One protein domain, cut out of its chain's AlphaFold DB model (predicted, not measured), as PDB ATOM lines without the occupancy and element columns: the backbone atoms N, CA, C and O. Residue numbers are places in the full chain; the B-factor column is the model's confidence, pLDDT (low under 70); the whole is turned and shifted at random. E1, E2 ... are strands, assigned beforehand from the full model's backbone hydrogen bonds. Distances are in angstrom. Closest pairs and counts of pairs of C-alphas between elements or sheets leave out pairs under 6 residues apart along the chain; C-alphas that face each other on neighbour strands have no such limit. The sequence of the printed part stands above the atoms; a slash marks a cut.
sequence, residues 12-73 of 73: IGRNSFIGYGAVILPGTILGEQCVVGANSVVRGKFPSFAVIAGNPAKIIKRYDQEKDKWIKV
ATOM      1  N   ILE A  12     -13.938  24.798 -42.993       98.50
ATOM      2  CA  ILE A  12     -13.143  24.143 -41.953       98.50
ATOM      3  C   ILE A  12     -11.676  24.481 -42.200       98.50
ATOM      4  O   ILE A  12     -11.089  24.048 -43.192       98.50
ATOM      5  N   GLY A  13     -11.086  25.257 -41.294       98.50
ATOM      6  CA  GLY A  13      -9.687  25.648 -41.371       98.50
ATOM      7  C   GLY A  13      -8.733  24.460 -41.270       98.50
ATOM      8  O   GLY A  13      -9.044  23.413 -40.686       98.50
ATOM      9  N   ARG A  14      -7.533  24.647 -41.826       98.62
ATOM     10  CA  ARG A  14      -6.473  23.638 -41.898       98.62
ATOM     11  C   ARG A  14      -6.163  23.037 -40.523       98.62
ATOM     12  O   ARG A  14      -6.188  23.736 -39.511       98.62
ATOM     13  N   ASN A  15      -5.829  21.745 -40.502       98.25
ATOM     14  CA  ASN A  15      -5.430  21.001 -39.299       98.25
ATOM     15  C   ASN A  15      -6.489  20.979 -38.181       98.25
ATOM     16  O   ASN A  15      -6.153  20.723 -37.025       98.25
ATOM     17  N   SER A  16      -7.757  21.252 -38.499       98.50
ATOM     18  CA  SER A  16      -8.841  21.091 -37.534       98.50
ATOM     19  C   SER A  16      -9.195  19.618 -37.355       98.50
ATOM     20  O   SER A  16      -9.269  18.857 -38.318       98.50
ATOM     21  N   PHE A  17      -9.451  19.224 -36.114       98.50
ATOM     22  CA  PHE A  17      -9.942  17.904 -35.759       98.50
ATOM     23  C   PHE A  17     -11.456  17.945 -35.553       98.50
ATOM     24  O   PHE A  17     -11.957  18.750 -34.763       98.50
ATOM     25  N   ILE A  18     -12.177  17.049 -36.227       98.56
ATOM     26  CA  ILE A  18     -13.624  16.888 -36.075       98.56
ATOM     27  C   ILE A  18     -13.897  15.575 -35.347       98.56
ATOM     28  O   ILE A  18     -13.659  14.495 -35.884       98.56
ATOM     29  N   GLY A  19     -14.378  15.669 -34.108       98.44
ATOM     30  CA  GLY A  19     -14.726  14.506 -33.303       98.44
ATOM     31  C   GLY A  19     -15.875  13.697 -33.904       98.44
ATOM     32  O   GLY A  19     -16.773  14.235 -34.554       98.44
ATOM     33  N   TYR A  20     -15.867  12.389 -33.648       98.50
ATOM     34  CA  TYR A  20     -16.891  11.469 -34.140       98.50
ATOM     35  C   TYR A  20     -18.308  11.913 -33.758       98.50
ATOM     36  O   TYR A  20     -18.560  12.341 -32.629       98.50
ATOM     37  N   GLY A  21     -19.233  11.813 -34.714       98.31
ATOM     38  CA  GLY A  21     -20.637  12.185 -34.521       98.31
ATOM     39  C   GLY A  21     -20.892  13.690 -34.385       98.31
ATOM     40  O   GLY A  21     -22.024  14.079 -34.111       98.31
ATOM     41  N   ALA A  22     -19.882  14.553 -34.550       98.62
ATOM     42  CA  ALA A  22     -20.113  15.990 -34.593       98.62
ATOM     43  C   ALA A  22     -20.962  16.373 -35.819       98.62
ATOM     44  O   ALA A  22     -20.731  15.907 -36.934       98.62
ATOM     45  N   VAL A  23     -21.929  17.260 -35.600       98.38
ATOM     46  CA  VAL A  23     -22.814  17.819 -36.620       98.38
ATOM     47  C   VAL A  23     -22.417  19.272 -36.848       98.38
ATOM     48  O   VAL A  23     -22.520  20.102 -35.944       98.38
ATOM     49  N   ILE A  24     -21.965  19.585 -38.061       98.25
ATOM     50  CA  ILE A  24     -21.596  20.944 -38.469       98.25
ATOM     51  C   ILE A  24     -22.754  21.536 -39.274       98.25
ATOM     52  O   ILE A  24     -23.074  21.040 -40.352       98.25
ATOM     53  N   LEU A  25     -23.407  22.571 -38.741       97.44
ATOM     54  CA  LEU A  25     -24.582  23.174 -39.373       97.44
ATOM     55  C   LEU A  25     -24.199  24.132 -40.520       97.44
ATOM     56  O   LEU A  25     -23.094  24.692 -40.499       97.44
ATOM     57  N   PRO A  26     -25.102  24.357 -41.498       97.25
ATOM     58  CA  PRO A  26     -24.865  25.264 -42.623       97.25
ATOM     59  C   PRO A  26     -24.361  26.646 -42.186       97.25
ATOM     60  O   PRO A  26     -24.856  27.230 -41.220       97.25
ATOM     61  N   GLY A  27     -23.372  27.188 -42.901       97.56
ATOM     62  CA  GLY A  27     -22.803  28.510 -42.608       97.56
ATOM     63  C   GLY A  27     -21.797  28.534 -41.454       97.56
ATOM     64  O   GLY A  27     -21.369  29.615 -41.042       97.56
ATOM     65  N   THR A  28     -21.428  27.372 -40.907       98.31
ATOM     66  CA  THR A  28     -20.392  27.284 -39.874       98.31
ATOM     67  C   THR A  28     -19.011  27.556 -40.464       98.31
ATOM     68  O   THR A  28     -18.646  27.011 -41.503       98.31
ATOM     69  N   ILE A  29     -18.230  28.378 -39.765       98.62
ATOM     70  CA  ILE A  29     -16.847  28.707 -40.123       98.62
ATOM     71  C   ILE A  29     -15.955  28.353 -38.939       98.62
ATOM     72  O   ILE A  29     -16.102  28.931 -37.859       98.62
ATOM     73  N   LEU A  30     -15.028  27.422 -39.139       98.69
ATOM     74  CA  LEU A  30     -13.981  27.081 -38.182       98.69
ATOM     75  C   LEU A  30     -12.651  27.649 -38.675       98.69
ATOM     76  O   LEU A  30     -12.269  27.409 -39.820       98.69
ATOM     77  N   GLY A  31     -11.938  28.370 -37.811       98.56
ATOM     78  CA  GLY A  31     -10.545  28.731 -38.054       98.56
ATOM     79  C   GLY A  31      -9.622  27.508 -38.088       98.56
ATOM     80  O   GLY A  31     -10.053  26.360 -38.001       98.56
ATOM     81  N   GLU A  32      -8.324  27.748 -38.206       98.56
ATOM     82  CA  GLU A  32      -7.319  26.683 -38.251       98.56
ATOM     83  C   GLU A  32      -7.098  26.046 -36.873       98.56
ATOM     84  O   GLU A  32      -7.291  26.686 -35.836       98.56
ATOM     85  N   GLN A  33      -6.671  24.782 -36.857       98.19
ATOM     86  CA  GLN A  33      -6.318  24.050 -35.633       98.19
ATOM     87  C   GLN A  33      -7.438  24.041 -34.574       98.19
ATOM     88  O   GLN A  33      -7.178  24.070 -33.368       98.19
ATOM     89  N   CYS A  34      -8.701  24.018 -35.007       98.62
ATOM     90  CA  CYS A  34      -9.828  23.835 -34.097       98.62
ATOM     91  C   CYS A  34      -9.959  22.364 -33.682       98.62
ATOM     92  O   CYS A  34      -9.646  21.458 -34.451       98.62
ATOM     93  N   VAL A  35     -10.479  22.114 -32.484       98.62
ATOM     94  CA  VAL A  35     -10.800  20.768 -31.993       98.62
ATOM     95  C   VAL A  35     -12.285  20.722 -31.669       98.62
ATOM     96  O   VAL A  35     -12.721  21.304 -30.677       98.62
ATOM     97  N   VAL A  36     -13.074  20.035 -32.490       98.81
ATOM     98  CA  VAL A  36     -14.501  19.819 -32.238       98.81
ATOM     99  C   VAL A  36     -14.678  18.522 -31.449       98.81
ATOM    100  O   VAL A  36     -14.240  17.459 -31.882       98.81
ATOM    101  N   GLY A  37     -15.311  18.598 -30.281       98.69
ATOM    102  CA  GLY A  37     -15.604  17.440 -29.439       98.69
ATOM    103  C   GLY A  37     -16.617  16.491 -30.083       98.69
ATOM    104  O   GLY A  37     -17.473  16.914 -30.861       98.69
ATOM    105  N   ALA A  38     -16.553  15.208 -29.724       98.62
ATOM    106  CA  ALA A  38     -17.499  14.200 -30.203       98.62
ATOM    107  C   ALA A  38     -18.962  14.581 -29.900       98.62
ATOM    108  O   ALA A  38     -19.241  15.204 -28.873       98.62
ATOM    109  N   ASN A  39     -19.883  14.203 -30.793       98.56
ATOM    110  CA  ASN A  39     -21.327  14.476 -30.697       98.56
ATOM    111  C   ASN A  39     -21.711  15.961 -30.513       98.56
ATOM    112  O   ASN A  39     -22.795  16.274 -30.019       98.56
ATOM    113  N   SER A  40     -20.836  16.898 -30.891       98.81
ATOM    114  CA  SER A  40     -21.129  18.334 -30.782       98.81
ATOM    115  C   SER A  40     -22.011  18.821 -31.929       98.81
ATOM    116  O   SER A  40     -21.816  18.406 -33.066       98.81
ATOM    117  N   VAL A  41     -22.922  19.759 -31.660       98.62
ATOM    118  CA  VAL A  41     -23.728  20.442 -32.689       98.62
ATOM    119  C   VAL A  41     -23.214  21.864 -32.848       98.62
ATOM    120  O   VAL A  41     -23.451  22.734 -32.005       98.62
ATOM    121  N   VAL A  42     -22.468  22.092 -33.923       98.62
ATOM    122  CA  VAL A  42     -21.694  23.312 -34.141       98.62
ATOM    123  C   VAL A  42     -22.434  24.239 -35.097       98.62
ATOM    124  O   VAL A  42     -22.808  23.837 -36.195       98.62
ATOM    125  N   ARG A  43     -22.626  25.494 -34.670       97.69
ATOM    126  CA  ARG A  43     -23.184  26.578 -35.487       97.69
ATOM    127  C   ARG A  43     -22.465  27.894 -35.225       97.69
ATOM    128  O   ARG A  43     -22.195  28.220 -34.071       97.69
ATOM    129  N   GLY A  44     -22.231  28.675 -36.275       97.19
ATOM    130  CA  GLY A  44     -21.633  30.010 -36.182       97.19
ATOM    131  C   GLY A  44     -20.154  30.049 -36.568       97.19
ATOM    132  O   GLY A  44     -19.672  29.197 -37.309       97.19
ATOM    133  N   LYS A  45     -19.439  31.077 -36.107       98.50
ATOM    134  CA  LYS A  45     -18.037  31.321 -36.469       98.50
ATOM    135  C   LYS A  45     -17.140  31.123 -35.254       98.50
ATOM    136  O   LYS A  45     -17.404  31.702 -34.202       98.50
ATOM    137  N   PHE A  46     -16.078  30.346 -35.419       98.50
ATOM    138  CA  PHE A  46     -15.124  30.026 -34.365       98.50
ATOM    139  C   PHE A  46     -13.706  30.417 -34.800       98.50
ATOM    140  O   PHE A  46     -13.320  30.118 -35.932       98.50
ATOM    141  N   PRO A  47     -12.931  31.094 -33.935       98.12
ATOM    142  CA  PRO A  47     -11.567  31.495 -34.255       98.12
ATOM    143  C   PRO A  47     -10.625  30.287 -34.271       98.12
ATOM    144  O   PRO A  47     -10.932  29.253 -33.679       98.12
ATOM    145  N   SER A  48      -9.453  30.450 -34.891       98.44
ATOM    146  CA  SER A  48      -8.383  29.450 -34.850       98.44
ATOM    147  C   SER A  48      -7.984  29.104 -33.410       98.44
ATOM    148  O   SER A  48      -8.104  29.931 -32.497       98.44
ATOM    149  N   PHE A  49      -7.469  27.889 -33.216       98.06
ATOM    150  CA  PHE A  49      -7.013  27.379 -31.923       98.06
ATOM    151  C   PHE A  49      -8.092  27.401 -30.824       98.06
ATOM    152  O   PHE A  49      -7.883  27.892 -29.705       98.06
ATOM    153  N   ALA A  50      -9.273  26.876 -31.147       98.50
ATOM    154  CA  ALA A  50     -10.392  26.736 -30.222       98.50
ATOM    155  C   ALA A  50     -10.777  25.262 -30.027       98.50
ATOM    156  O   ALA A  50     -10.908  24.516 -30.996       98.50
ATOM    157  N   VAL A  51     -11.026  24.858 -28.777       98.62
ATOM    158  CA  VAL A  51     -11.721  23.596 -28.475       98.62
ATOM    159  C   VAL A  51     -13.205  23.897 -28.334       98.62
ATOM    160  O   VAL A  51     -13.599  24.691 -27.477       98.62
ATOM    161  N   ILE A  52     -14.017  23.262 -29.169       98.75
ATOM    162  CA  ILE A  52     -15.439  23.536 -29.365       98.75
ATOM    163  C   ILE A  52     -16.215  22.273 -28.996       98.75
ATOM    164  O   ILE A  52     -15.966  21.220 -29.572       98.75
ATOM    165  N   ALA A  53     -17.143  22.344 -28.043       98.56
ATOM    166  CA  ALA A  53     -17.903  21.166 -27.624       98.56
ATOM    167  C   ALA A  53     -19.326  21.490 -27.156       98.56
ATOM    168  O   ALA A  53     -19.593  22.594 -26.675       98.56
ATOM    169  N   GLY A  54     -20.219  20.502 -27.262       98.38
ATOM    170  CA  GLY A  54     -21.587  20.536 -26.734       98.38
ATOM    171  C   GLY A  54     -22.675  20.688 -27.801       98.38
ATOM    172  O   GLY A  54     -22.401  20.715 -28.999       98.38
ATOM    173  N   ASN A  55     -23.925  20.794 -27.356       97.94
ATOM    174  CA  ASN A  55     -25.100  21.032 -28.196       97.94
ATOM    175  C   ASN A  55     -26.040  22.038 -27.487       97.94
ATOM    176  O   ASN A  55     -26.716  21.643 -26.537       97.94
ATOM    177  N   PRO A  56     -26.070  23.328 -27.886       97.12
ATOM    178  CA  PRO A  56     -25.239  23.937 -28.926       97.12
ATOM    179  C   PRO A  56     -23.767  24.020 -28.499       97.12
ATOM    180  O   PRO A  56     -23.464  24.273 -27.329       97.12
ATOM    181  N   ALA A  57     -22.853  23.825 -29.448       98.44
ATOM    182  CA  ALA A  57     -21.427  23.831 -29.167       98.44
ATOM    183  C   ALA A  57     -20.921  25.229 -28.788       98.44
ATOM    184  O   ALA A  57     -21.315  26.238 -29.378       98.44
ATOM    185  N   LYS A  58     -20.018  25.281 -27.807       98.44
ATOM    186  CA  LYS A  58     -19.355  26.502 -27.330       98.44
ATOM    187  C   LYS A  58     -17.850  26.285 -27.258       98.44
ATOM    188  O   LYS A  58     -17.387  25.148 -27.178       98.44
ATOM    189  N   ILE A  59     -17.089  27.377 -27.251       98.50
ATOM    190  CA  ILE A  59     -15.656  27.312 -26.959       98.50
ATOM    191  C   ILE A  59     -15.496  26.959 -25.479       98.50
ATOM    192  O   ILE A  59     -15.970  27.693 -24.618       98.50
ATOM    193  N   ILE A  60     -14.833  25.841 -25.198       98.38
ATOM    194  CA  ILE A  60     -14.531  25.383 -23.834       98.38
ATOM    195  C   ILE A  60     -13.058  25.574 -23.469       98.38
ATOM    196  O   ILE A  60     -12.723  25.610 -22.287       98.38
ATOM    197  N   LYS A  61     -12.170  25.681 -24.467       98.12
ATOM    198  CA  LYS A  61     -10.751  26.006 -24.279       98.12
ATOM    199  C   LYS A  61     -10.215  26.847 -25.433       98.12
ATOM    200  O   LYS A  61     -10.676  26.717 -26.570       98.12
ATOM    201  N   ARG A  62      -9.194  27.650 -25.149       97.88
ATOM    202  CA  ARG A  62      -8.368  28.368 -26.128       97.88
ATOM    203  C   ARG A  62      -6.910  27.988 -25.930       97.88
ATOM    204  O   ARG A  62      -6.490  27.728 -24.805       97.88
ATOM    205  N   TYR A  63      -6.163  27.911 -27.019       97.00
ATOM    206  CA  TYR A  63      -4.724  27.702 -26.934       97.00
ATOM    207  C   TYR A  63      -4.041  29.022 -26.571       97.00
ATOM    208  O   TYR A  63      -4.274  30.045 -27.217       97.00
ATOM    209  N   ASP A  64      -3.229  28.991 -25.525       96.00
ATOM    210  CA  ASP A  64      -2.331  30.066 -25.126       96.00
ATOM    211  C   ASP A  64      -0.946  29.752 -25.702       96.00
ATOM    212  O   ASP A  64      -0.330  28.752 -25.328       96.00
ATOM    213  N   GLN A  65      -0.496  30.586 -26.645       92.38
ATOM    214  CA  GLN A  65       0.780  30.411 -27.344       92.38
ATOM    215  C   GLN A  65       1.985  30.676 -26.439       92.38
ATOM    216  O   GLN A  65       3.020  30.041 -26.615       92.38
ATOM    217  N   GLU A  66       1.863  31.576 -25.461       95.06
ATOM    218  CA  GLU A  66       2.958  31.896 -24.539       95.06
ATOM    219  C   GLU A  66       3.191  30.748 -23.557       95.06
ATOM    220  O   GLU A  66       4.322  30.448 -23.181       95.06
ATOM    221  N   LYS A  67       2.103  30.089 -23.142       94.44
ATOM    222  CA  LYS A  67       2.147  28.983 -22.177       94.44
ATOM    223  C   LYS A  67       2.200  27.598 -22.817       94.44
ATOM    224  O   LYS A  67       2.247  26.624 -22.064       94.44
ATOM    225  N   ASP A  68       2.143  27.518 -24.148       94.38
ATOM    226  CA  ASP A  68       2.048  26.280 -24.937       94.38
ATOM    227  C   ASP A  68       0.973  25.311 -24.395       94.38
ATOM    228  O   ASP A  68       1.185  24.111 -24.206       94.38
ATOM    229  N   LYS A  69      -0.198  25.848 -24.024       96.12
ATOM    230  CA  LYS A  69      -1.231  25.092 -23.295       96.12
ATOM    231  C   LYS A  69      -2.642  25.473 -23.703       96.12
ATOM    232  O   LYS A  69      -2.963  26.628 -23.958       96.12
ATOM    233  N   TRP A  70      -3.535  24.488 -23.657       95.69
ATOM    234  CA  TRP A  70      -4.975  24.717 -23.743       95.69
ATOM    235  C   TRP A  70      -5.530  25.184 -22.400       95.69
ATOM    236  O   TRP A  70      -5.571  24.414 -21.436       95.69
ATOM    237  N   ILE A  71      -6.016  26.419 -22.354       97.00
ATOM    238  CA  ILE A  71      -6.599  27.035 -21.162       97.00
ATOM    239  C   ILE A  71      -8.118  27.003 -21.276       97.00
ATOM    240  O   ILE A  71      -8.680  27.291 -22.334       97.00
ATOM    241  N   LYS A  72      -8.783  26.606 -20.189       96.44
ATOM    242  CA  LYS A  72     -10.245  26.615 -20.107       96.44
ATOM    243  C   LYS A  72     -10.751  28.054 -20.218       96.44
ATOM    244  O   LYS A  72     -10.193  28.937 -19.574       96.44
ATOM    245  N   VAL A  73     -11.771  28.248 -21.052       91.19
ATOM    246  CA  VAL A  73     -12.508  29.521 -21.138       91.19
ATOM    247  C   VAL A  73     -13.433  29.661 -19.938       91.19
ATOM    248  O   VAL A  73     -14.016  28.628 -19.527       91.19
TER     249      VAL A  73
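What this domain is: This is residues 12 to 73 of the 73 residues of the protein "O-acetyltransferase" of Vibrio ishigakensis (UniProt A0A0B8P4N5). With little regular structure, a small antiparallel sheet, E1 E2 E3, continues a short solenoid: residues 12 to 49, wound in stacked turns. The hairpin of E2 and E3 makes an arm at one end. The printed part has 62 residues, no named helix and three strands, E1, E2, E3 along the chain and in the sheet; it is all strand, with 17 residues in named elements. It is compact, radius of gyration of the C-alphas 10.8 A, spanning 33 by 19 by 18 A.

Where its parts are: E2, residues 57 to 64, is 20.5 A long. E1, residues 50 to 54, begins at C-alpha (-10.392, 26.736, -30.222). E3, residues 69 to 72, ends at C-alpha (-10.245, 26.615, -20.107).

How they stand to each other: The strands form a meander, each the antiparallel neighbour of the one before. E1 and E2, a hairpin at 155 degrees, have N 51 and O 61 at 2.9 A, within hydrogen-bond range; E2 and E3, a hairpin at 141 degrees, have N 64 and O 69 at 2.8 A. Residues 35 to 36 pair parallel with 51 to 52 of E1, and 17 to 18 with 35 to 36.

The domain as a whole: The farthest C-alphas, Pro 26 and Lys 67, are 34.1 A apart. Both links are tight; the printed part has no cut, and no printed residue is under 70 in pLDDT.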